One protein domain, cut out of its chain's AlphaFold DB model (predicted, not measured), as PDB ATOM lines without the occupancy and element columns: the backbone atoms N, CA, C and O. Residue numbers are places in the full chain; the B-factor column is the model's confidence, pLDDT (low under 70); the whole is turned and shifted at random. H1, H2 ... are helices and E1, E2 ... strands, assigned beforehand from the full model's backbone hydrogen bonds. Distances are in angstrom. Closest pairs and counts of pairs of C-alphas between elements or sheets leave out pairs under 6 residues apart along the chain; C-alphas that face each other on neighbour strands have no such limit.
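This is residues 2 to 18 and 80 to 125 of the 125 residues of an uncharacterized protein of Candidatus Methanomethylophilaceae archaeon (UniProt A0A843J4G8). A small sheet of three antiparallel strands, in the order E1, E3, E2, has the helix H2 laid crosswise over one face, near the end of E1 and the beginning of E3, which makes two layers. The short helix H1 lies away from H2 and only grazes the sheet. The printed part has 63 residues, with E1, H1, E2, H2 and E3 along the chain, and its class is mixed, helices and strands. It is only just compact, close to loose, with a radius of gyration of the C-alphas of 12.5 A and spans of 33 by 25 by 18 A.

E1, residues 5 to 11, is 18.7 A long and begins at C-alpha 5 (-37.070, 48.027, -50.742). E3, residues 118 to 124, is 19.4 A long and ends at C-alpha 124 (-40.336, 46.070, -54.470). E2 is residues 93 to 95, 7.0 A. H2, residues 99 to 108, is 14.4 A long, and H1 is residues 80 to 85, 8.2 A.

E3 is the inner strand. It is antiparallel to E1 at 159 degrees, with N 9 and O 120 2.8 A apart, and to E2 at 150 degrees, with N 121 and O 95 2.8 A apart, both within hydrogen-bond range. H2 is on the sheet, over E1 and E3, at a height over the sheet of 9.6 A. It runs across the strands, at 85 degrees to E1 on the local plane. The closest C-alphas of H2 and E3 are those of Asp 102 and Thr 119, 6.5 A apart. H1 only grazes the sheet, with residues 80 to 83, and is apart from H2. In H1 and H2 every O i to N i+4 pair is within hydrogen-bond range.

The two C-alphas farthest apart, those of Glu 87 and Ser 100, are 34.1 A apart. Residues 19 to 79 are not printed, and C-alphas 18 and 80 are 10.6 A apart across the cut. Of the links printed whole, E2 to H2 is tight, H1 to E2 and H2 to E3 are short. The mean pLDDT of the printed part is 80.6, with residues 2 to 3 and 13 to 18 under 70.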
ATOM      1  N   SER A   2     -32.559  48.298 -59.824       55.09
ATOM      2  CA  SER A   2     -32.318  47.815 -58.457       55.09
ATOM      3  C   SER A   2     -33.561  48.065 -57.601       55.09
ATOM      4  O   SER A   2     -33.862  49.231 -57.346       55.09
ATOM      5  N   LYS A   3     -34.231  47.003 -57.133       62.75
ATOM      6  CA  LYS A   3     -35.336  47.083 -56.159       62.75
ATOM      7  C   LYS A   3     -34.881  47.825 -54.904       62.75
ATOM      8  O   LYS A   3     -33.905  47.402 -54.276       62.75
ATOM      9  N   LYS A   4     -35.537  48.943 -54.573       74.56
ATOM     10  CA  LYS A   4     -35.127  49.837 -53.472       74.56
ATOM     11  C   LYS A   4     -35.464  49.279 -52.099       74.56
ATOM     12  O   LYS A   4     -34.729  49.533 -51.145       74.56
ATOM     13  N   HIS A   5     -36.546  48.514 -52.005       83.94
ATOM     14  CA  HIS A   5     -37.070  48.027 -50.742       83.94
ATOM     15  C   HIS A   5     -37.061  46.501 -50.705       83.94
ATOM     16  O   HIS A   5     -37.338  45.829 -51.700       83.94
ATOM     17  N   ARG A   6     -36.688  45.955 -49.544       87.44
ATOM     18  CA  ARG A   6     -36.668  44.519 -49.256       87.44
ATOM     19  C   ARG A   6     -37.234  44.306 -47.864       87.44
ATOM     20  O   ARG A   6     -36.774  44.951 -46.923       87.44
ATOM     21  N   ILE A   7     -38.205  43.415 -47.741       88.44
ATOM     22  CA  ILE A   7     -38.832  43.059 -46.469       88.44
ATOM     23  C   ILE A   7     -38.805  41.544 -46.288       88.44
ATOM     24  O   ILE A   7     -38.956  40.791 -47.246       88.44
ATOM     25  N   CYS A   8     -38.596  41.107 -45.050       89.19
ATOM     26  CA  CYS A   8     -38.766  39.719 -44.642       89.19
ATOM     27  C   CYS A   8     -40.120  39.612 -43.941       89.19
ATOM     28  O   CYS A   8     -40.364  40.331 -42.971       89.19
ATOM     29  N   ILE A   9     -40.998  38.757 -44.450       87.38
ATOM     30  CA  ILE A   9     -42.347  38.547 -43.933       87.38
ATOM     31  C   ILE A   9     -42.399  37.157 -43.311       87.38
ATOM     32  O   ILE A   9     -42.100  36.171 -43.980       87.38
ATOM     33  N   TYR A  10     -42.826  37.095 -42.053       88.06
ATOM     34  CA  TYR A  10     -43.224  35.856 -41.394       88.06
ATOM     35  C   TYR A  10     -44.744  35.761 -41.435       88.06
ATOM     36  O   TYR A  10     -45.428  36.700 -41.023       88.06
ATOM     37  N   TYR A  11     -45.279  34.660 -41.948       83.25
ATOM     38  CA  TYR A  11     -46.714  34.514 -42.172       83.25
ATOM     39  C   TYR A  11     -47.207  33.100 -41.864       83.25
ATOM     40  O   TYR A  11     -46.441  32.142 -41.834       83.25
ATOM     41  N   ASN A  12     -48.507  32.980 -41.613       81.56
ATOM     42  CA  ASN A  12     -49.238  31.715 -41.520       81.56
ATOM     43  C   ASN A  12     -50.144  31.556 -42.758       81.56
ATOM     44  O   ASN A  12     -49.982  32.290 -43.724       81.56
ATOM     45  N   ASP A  13     -51.121  30.651 -42.733       68.25
ATOM     46  CA  ASP A  13     -51.954  30.229 -43.878       68.25
ATOM     47  C   ASP A  13     -52.749  31.335 -44.633       68.25
ATOM     48  O   ASP A  13     -53.550  31.028 -45.513       68.25
ATOM     49  N   GLY A  14     -52.558  32.623 -44.318       64.50
ATOM     50  CA  GLY A  14     -53.203  33.771 -44.961       64.50
ATOM     51  C   GLY A  14     -52.403  34.490 -46.058       64.50
ATOM     52  O   GLY A  14     -52.969  35.362 -46.714       64.50
ATOM     53  N   PHE A  15     -51.121  34.171 -46.278       66.88
ATOM     54  CA  PHE A  15     -50.307  34.811 -47.324       66.88
ATOM     55  C   PHE A  15     -49.922  33.780 -48.391       66.88
ATOM     56  O   PHE A  15     -49.035  32.948 -48.202       66.88
ATOM     57  N   MET A  16     -50.643  33.805 -49.511       57.69
ATOM     58  CA  MET A  16     -50.461  32.872 -50.625       57.69
ATOM     59  C   MET A  16     -49.253  33.285 -51.480       57.69
ATOM     60  O   MET A  16     -49.395  33.730 -52.610       57.69
ATOM     61  N   CYS A  17     -48.038  33.125 -50.957       58.94
ATOM     62  CA  CYS A  17     -46.865  32.973 -51.821       58.94
ATOM     63  C   CYS A  17     -46.963  31.635 -52.563       58.94
ATOM     64  O   CYS A  17     -47.586  30.706 -52.047       58.94
ATOM     65  N   GLN A  18     -46.358  31.525 -53.753       61.97
ATOM     66  CA  GLN A  18     -46.313  30.283 -54.537       61.97
ATOM     67  C   GLN A  18     -46.226  29.027 -53.656       61.97
ATOM     68  O   GLN A  18     -45.361  28.925 -52.787       61.97
ATOM     69  N   PRO A  80     -49.016  38.867 -57.206       78.19
ATOM     70  CA  PRO A  80     -50.076  39.653 -57.834       78.19
ATOM     71  C   PRO A  80     -50.937  40.390 -56.814       78.19
ATOM     72  O   PRO A  80     -51.296  41.540 -57.035       78.19
ATOM     73  N   GLU A  81     -51.192  39.787 -55.653       78.19
ATOM     74  CA  GLU A  81     -52.027  40.363 -54.604       78.19
ATOM     75  C   GLU A  81     -51.494  41.714 -54.123       78.19
ATOM     76  O   GLU A  81     -52.280  42.629 -53.882       78.19
ATOM     77  N   ILE A  82     -50.172  41.878 -54.015       78.44
ATOM     78  CA  ILE A  82     -49.572  43.161 -53.627       78.44
ATOM     79  C   ILE A  82     -49.584  44.120 -54.816       78.44
ATOM     80  O   ILE A  82     -50.004  45.265 -54.672       78.44
ATOM     81  N   ARG A  83     -49.163  43.649 -55.993       79.44
ATOM     82  CA  ARG A  83     -49.103  44.456 -57.220       79.44
ATOM     83  C   ARG A  83     -50.461  45.055 -57.603       79.44
ATOM     84  O   ARG A  83     -50.524  46.184 -58.079       79.44
ATOM     85  N   GLU A  84     -51.540  44.300 -57.431       81.88
ATOM     86  CA  GLU A  84     -52.888  44.689 -57.856       81.88
ATOM     87  C   GLU A  84     -53.635  45.511 -56.801       81.88
ATOM     88  O   GLU A  84     -54.492  46.316 -57.161       81.88
ATOM     89  N   ASN A  85     -53.316  45.340 -55.512       82.12
ATOM     90  CA  ASN A  85     -54.084  45.950 -54.418       82.12
ATOM     91  C   ASN A  85     -53.332  47.036 -53.633       82.12
ATOM     92  O   ASN A  85     -53.946  47.697 -52.794       82.12
ATOM     93  N   VAL A  86     -52.032  47.245 -53.872       79.44
ATOM     94  CA  VAL A  86     -51.225  48.246 -53.154       79.44
ATOM     95  C   VAL A  86     -50.749  49.339 -54.107       79.44
ATOM     96  O   VAL A  86     -49.842  49.149 -54.917       79.44
ATOM     97  N   GLU A  87     -51.353  50.521 -53.985       80.06
ATOM     98  CA  GLU A  87     -50.998  51.688 -54.793       80.06
ATOM     99  C   GLU A  87     -49.517  52.069 -54.596       80.06
ATOM    100  O   GLU A  87     -49.023  52.170 -53.473       80.06
ATOM    101  N   GLY A  88     -48.795  52.261 -55.703       75.81
ATOM    102  CA  GLY A  88     -47.360  52.571 -55.706       75.81
ATOM    103  C   GLY A  88     -46.428  51.355 -55.780       75.81
ATOM    104  O   GLY A  88     -45.254  51.538 -56.088       75.81
ATOM    105  N   CYS A  89     -46.924  50.126 -55.595       74.00
ATOM    106  CA  CYS A  89     -46.131  48.900 -55.738       74.00
ATOM    107  C   CYS A  89     -46.258  48.322 -57.158       74.00
ATOM    108  O   CYS A  89     -47.130  47.505 -57.430       74.00
ATOM    109  N   GLY A  90     -45.394  48.750 -58.085       74.56
ATOM    110  CA  GLY A  90     -45.465  48.300 -59.483       74.56
ATOM    111  C   GLY A  90     -45.000  46.855 -59.694       74.56
ATOM    112  O   GLY A  90     -45.738  46.010 -60.188       74.56
ATOM    113  N   GLU A  91     -43.753  46.570 -59.330       81.19
ATOM    114  CA  GLU A  91     -43.104  45.289 -59.609       81.19
ATOM    115  C   GLU A  91     -42.636  44.669 -58.288       81.19
ATOM    116  O   GLU A  91     -41.651  45.127 -57.695       81.19
ATOM    117  N   VAL A  92     -43.358  43.644 -57.834       85.00
ATOM    118  CA  VAL A  92     -43.182  42.995 -56.531       85.00
ATOM    119  C   VAL A  92     -42.835  41.532 -56.743       85.00
ATOM    120  O   VAL A  92     -43.627  40.786 -57.316       85.00
ATOM    121  N   TYR A  93     -41.680  41.127 -56.229       85.56
ATOM    122  CA  TYR A  93     -41.212  39.751 -56.318       85.56
ATOM    123  C   TYR A  93     -40.985  39.173 -54.929       85.56
ATOM    124  O   TYR A  93     -40.410  39.836 -54.064       85.56
ATOM    125  N   GLY A  94     -41.409  37.933 -54.733       85.50
ATOM    126  CA  GLY A  94     -41.145  37.133 -53.549       85.50
ATOM    127  C   GLY A  94     -40.134  36.032 -53.827       85.50
ATOM    128  O   GLY A  94     -39.983  35.571 -54.952       85.50
ATOM    129  N   THR A  95     -39.451  35.573 -52.792       84.88
ATOM    130  CA  THR A  95     -38.771  34.280 -52.794       84.88
ATOM    131  C   THR A  95     -38.862  33.666 -51.404       84.88
ATOM    132  O   THR A  95     -38.918  34.385 -50.402       84.88
ATOM    133  N   SER A  96     -38.886  32.340 -51.346       80.94
ATOM    134  CA  SER A  96     -38.898  31.596 -50.091       80.94
ATOM    135  C   SER A  96     -37.479  31.098 -49.815       80.94
ATOM    136  O   SER A  96     -36.883  30.462 -50.690       80.94
ATOM    137  N   PRO A  97     -36.903  31.385 -48.636       80.81
ATOM    138  CA  PRO A  97     -35.573  30.910 -48.295       80.81
ATOM    139  C   PRO A  97     -35.540  29.380 -48.210       80.81
ATOM    140  O   PRO A  97     -36.531  28.727 -47.884       80.81
ATOM    141  N   THR A  98     -34.367  28.801 -48.465       75.25
ATOM    142  CA  THR A  98     -34.124  27.375 -48.216       75.25
ATOM    143  C   THR A  98     -34.249  27.058 -46.727       75.25
ATOM    144  O   THR A  98     -34.032  27.932 -45.892       75.25
ATOM    145  N   MET A  99     -34.545  25.802 -46.376       76.94
ATOM    146  CA  MET A  99     -34.852  25.386 -44.996       76.94
ATOM    147  C   MET A  99     -33.833  25.866 -43.947       76.94
ATOM    148  O   MET A  99     -34.218  26.361 -42.893       76.94
ATOM    149  N   SER A 100     -32.531  25.769 -44.225       79.56
ATOM    150  CA  SER A 100     -31.496  26.246 -43.297       79.56
ATOM    151  C   SER A 100     -31.506  27.770 -43.144       79.56
ATOM    152  O   SER A 100     -31.424  28.280 -42.028       79.56
ATOM    153  N   SER A 101     -31.646  28.500 -44.251       81.25
ATOM    154  CA  SER A 101     -31.731  29.965 -44.258       81.25
ATOM    155  C   SER A 101     -33.009  30.458 -43.573       81.25
ATOM    156  O   SER A 101     -32.982  31.439 -42.837       81.25
ATOM    157  N   ASP A 102     -34.117  29.749 -43.776       85.75
ATOM    158  CA  ASP A 102     -35.412  29.992 -43.143       85.75
ATOM    159  C   ASP A 102     -35.319  29.892 -41.613       85.75
ATOM    160  O   ASP A 102     -35.769  30.787 -40.900       85.75
ATOM    161  N   MET A 103     -34.652  28.853 -41.099       86.06
ATOM    162  CA  MET A 103     -34.421  28.697 -39.659       86.06
ATOM    163  C   MET A 103     -33.594  29.845 -39.066       86.06
ATOM    164  O   MET A 103     -33.934  30.338 -37.993       86.06
ATOM    165  N   VAL A 104     -32.545  30.298 -39.762       90.44
ATOM    166  CA  VAL A 104     -31.719  31.437 -39.317       90.44
ATOM    167  C   VAL A 104     -32.536  32.729 -39.262       90.44
ATOM    168  O   VAL A 104     -32.425  33.490 -38.303       90.44
ATOM    169  N   LEU A 105     -33.377  32.977 -40.269       90.81
ATOM    170  CA  LEU A 105     -34.247  34.154 -40.288       90.81
ATOM    171  C   LEU A 105     -35.255  34.109 -39.137       90.81
ATOM    172  O   LEU A 105     -35.394  35.085 -38.405       90.81
ATOM    173  N   LYS A 106     -35.900  32.962 -38.912       91.81
ATOM    174  CA  LYS A 106     -36.860  32.776 -37.815       91.81
ATOM    175  C   LYS A 106     -36.240  32.971 -36.432       91.81
ATOM    176  O   LYS A 106     -36.880  33.584 -35.581       91.81
ATOM    177  N   ASP A 107     -35.008  32.507 -36.225       92.75
ATOM    178  CA  ASP A 107     -34.250  32.763 -34.995       92.75
ATOM    179  C   ASP A 107     -34.004  34.267 -34.803       92.75
ATOM    180  O   ASP A 107     -34.353  34.837 -33.770       92.75
ATOM    181  N   TRP A 108     -33.539  34.953 -35.853       91.81
ATOM    182  CA  TRP A 108     -33.357  36.408 -35.834       91.81
ATOM    183  C   TRP A 108     -34.667  37.173 -35.568       91.81
ATOM    184  O   TRP A 108     -34.673  38.200 -34.887       91.81
ATOM    185  N   GLY A 109     -35.787  36.657 -36.075       89.56
ATOM    186  CA  GLY A 109     -37.134  37.176 -35.849       89.56
ATOM    187  C   GLY A 109     -37.750  36.821 -34.489       89.56
ATOM    188  O   GLY A 109     -38.863  37.268 -34.224       89.56
ATOM    189  N   ASN A 110     -37.062  36.053 -33.634       93.00
ATOM    190  CA  ASN A 110     -37.583  35.507 -32.372       93.00
ATOM    191  C   ASN A 110     -38.914  34.742 -32.545       93.00
ATOM    192  O   ASN A 110     -39.845  34.892 -31.753       93.00
ATOM    193  N   ILE A 111     -39.029  33.936 -33.605       91.81
ATOM    194  CA  ILE A 111     -40.237  33.155 -33.895       91.81
ATOM    195  C   ILE A 111     -40.270  31.893 -33.023       91.81
ATOM    196  O   ILE A 111     -39.542  30.935 -33.268       91.81
ATOM    197  N   GLU A 112     -41.162  31.863 -32.028       82.75
ATOM    198  CA  GLU A 112     -41.262  30.759 -31.054       82.75
ATOM    199  C   GLU A 112     -41.780  29.435 -31.649       82.75
ATOM    200  O   GLU A 112     -41.435  28.360 -31.163       82.75
ATOM    201  N   SER A 113     -42.612  29.490 -32.695       80.19
ATOM    202  CA  SER A 113     -43.196  28.311 -33.363       80.19
ATOM    203  C   SER A 113     -42.747  28.220 -34.826       80.19
ATOM    204  O   SER A 113     -43.547  28.414 -35.744       80.19
ATOM    205  N   PRO A 114     -41.458  27.940 -35.086       75.44
ATOM    206  CA  PRO A 114     -40.875  28.054 -36.420       75.44
ATOM    207  C   PRO A 114     -41.454  27.054 -37.428       75.44
ATOM    208  O   PRO A 114     -41.391  27.307 -38.627       75.44
ATOM    209  N   SER A 115     -42.034  25.937 -36.982       77.38
ATOM    210  CA  SER A 115     -42.620  24.923 -37.869       77.38
ATOM    211  C   SER A 115     -43.997  25.294 -38.426       77.38
ATOM    212  O   SER A 115     -44.427  24.691 -39.401       77.38
ATOM    213  N   SER A 116     -44.706  26.245 -37.809       79.75
ATOM    214  CA  SER A 116     -46.048  26.687 -38.232       79.75
ATOM    215  C   SER A 116     -46.044  28.060 -38.905       79.75
ATOM    216  O   SER A 116     -47.100  28.639 -39.150       79.75
ATOM    217  N   VAL A 117     -44.857  28.619 -39.127       84.25
ATOM    218  CA  VAL A 117     -44.652  29.939 -39.713       84.25
ATOM    219  C   VAL A 117     -43.851  29.755 -40.989       84.25
ATOM    220  O   VAL A 117     -42.865  29.027 -41.004       84.25
ATOM    221  N   TYR A 118     -44.257  30.420 -42.054       83.62
ATOM    222  CA  TYR A 118     -43.533  30.486 -43.315       83.62
ATOM    223  C   TYR A 118     -42.793  31.820 -43.411       83.62
ATOM    224  O   TYR A 118     -43.184  32.803 -42.775       83.62
ATOM    225  N   THR A 119     -41.732  31.853 -44.213       86.19
ATOM    226  CA  THR A 119     -40.934  33.060 -44.452       86.19
ATOM    227  C   THR A 119     -40.931  33.387 -45.936       86.19
ATOM    228  O   THR A 119     -40.674  32.515 -46.763       86.19
ATOM    229  N   ALA A 120     -41.167  34.652 -46.274       85.69
ATOM    230  CA  ALA A 120     -40.986  35.181 -47.621       85.69
ATOM    231  C   ALA A 120     -40.090  36.417 -47.576       85.69
ATOM    232  O   ALA A 120     -40.248  37.297 -46.729       85.69
ATOM    233  N   ILE A 121     -39.167  36.505 -48.525       87.50
ATOM    234  CA  ILE A 121     -38.387  37.710 -48.791       87.50
ATOM    235  C   ILE A 121     -39.047  38.404 -49.975       87.50
ATOM    236  O   ILE A 121     -39.100  37.839 -51.063       87.50
ATOM    237  N   VAL A 122     -39.545  39.620 -49.766       86.62
ATOM    238  CA  VAL A 122     -40.260  40.395 -50.785       86.62
ATOM    239  C   VAL A 122     -39.448  41.627 -51.162       86.62
ATOM    240  O   VAL A 122     -39.008  42.380 -50.292       86.62
ATOM    241  N   ALA A 123     -39.252  41.840 -52.459       87.00
ATOM    242  CA  ALA A 123     -38.549  42.984 -53.021       87.00
ATOM    243  C   ALA A 123     -39.477  43.804 -53.928       87.00
ATOM    244  O   ALA A 123     -40.148  43.250 -54.798       87.00
ATOM    245  N   PHE A 124     -39.484  45.125 -53.738       84.00
ATOM    246  CA  PHE A 124     -40.336  46.070 -54.470       84.00
ATOM    247  C   PHE A 124     -39.645  47.434 -54.664       84.00
ATOM    248  O   PHE A 124     -38.554  47.674 -54.126       84.00
ATOM    249  N   ASP A 125     -40.247  48.282 -55.502       76.56
ATOM    250  CA  ASP A 125     -39.739  49.609 -55.893       76.56
ATOM    251  C   ASP A 125     -40.342  50.761 -55.085       76.56
ATOM    252  O   ASP A 125     -41.528  50.656 -54.705       76.56
TER     253      ASP A 125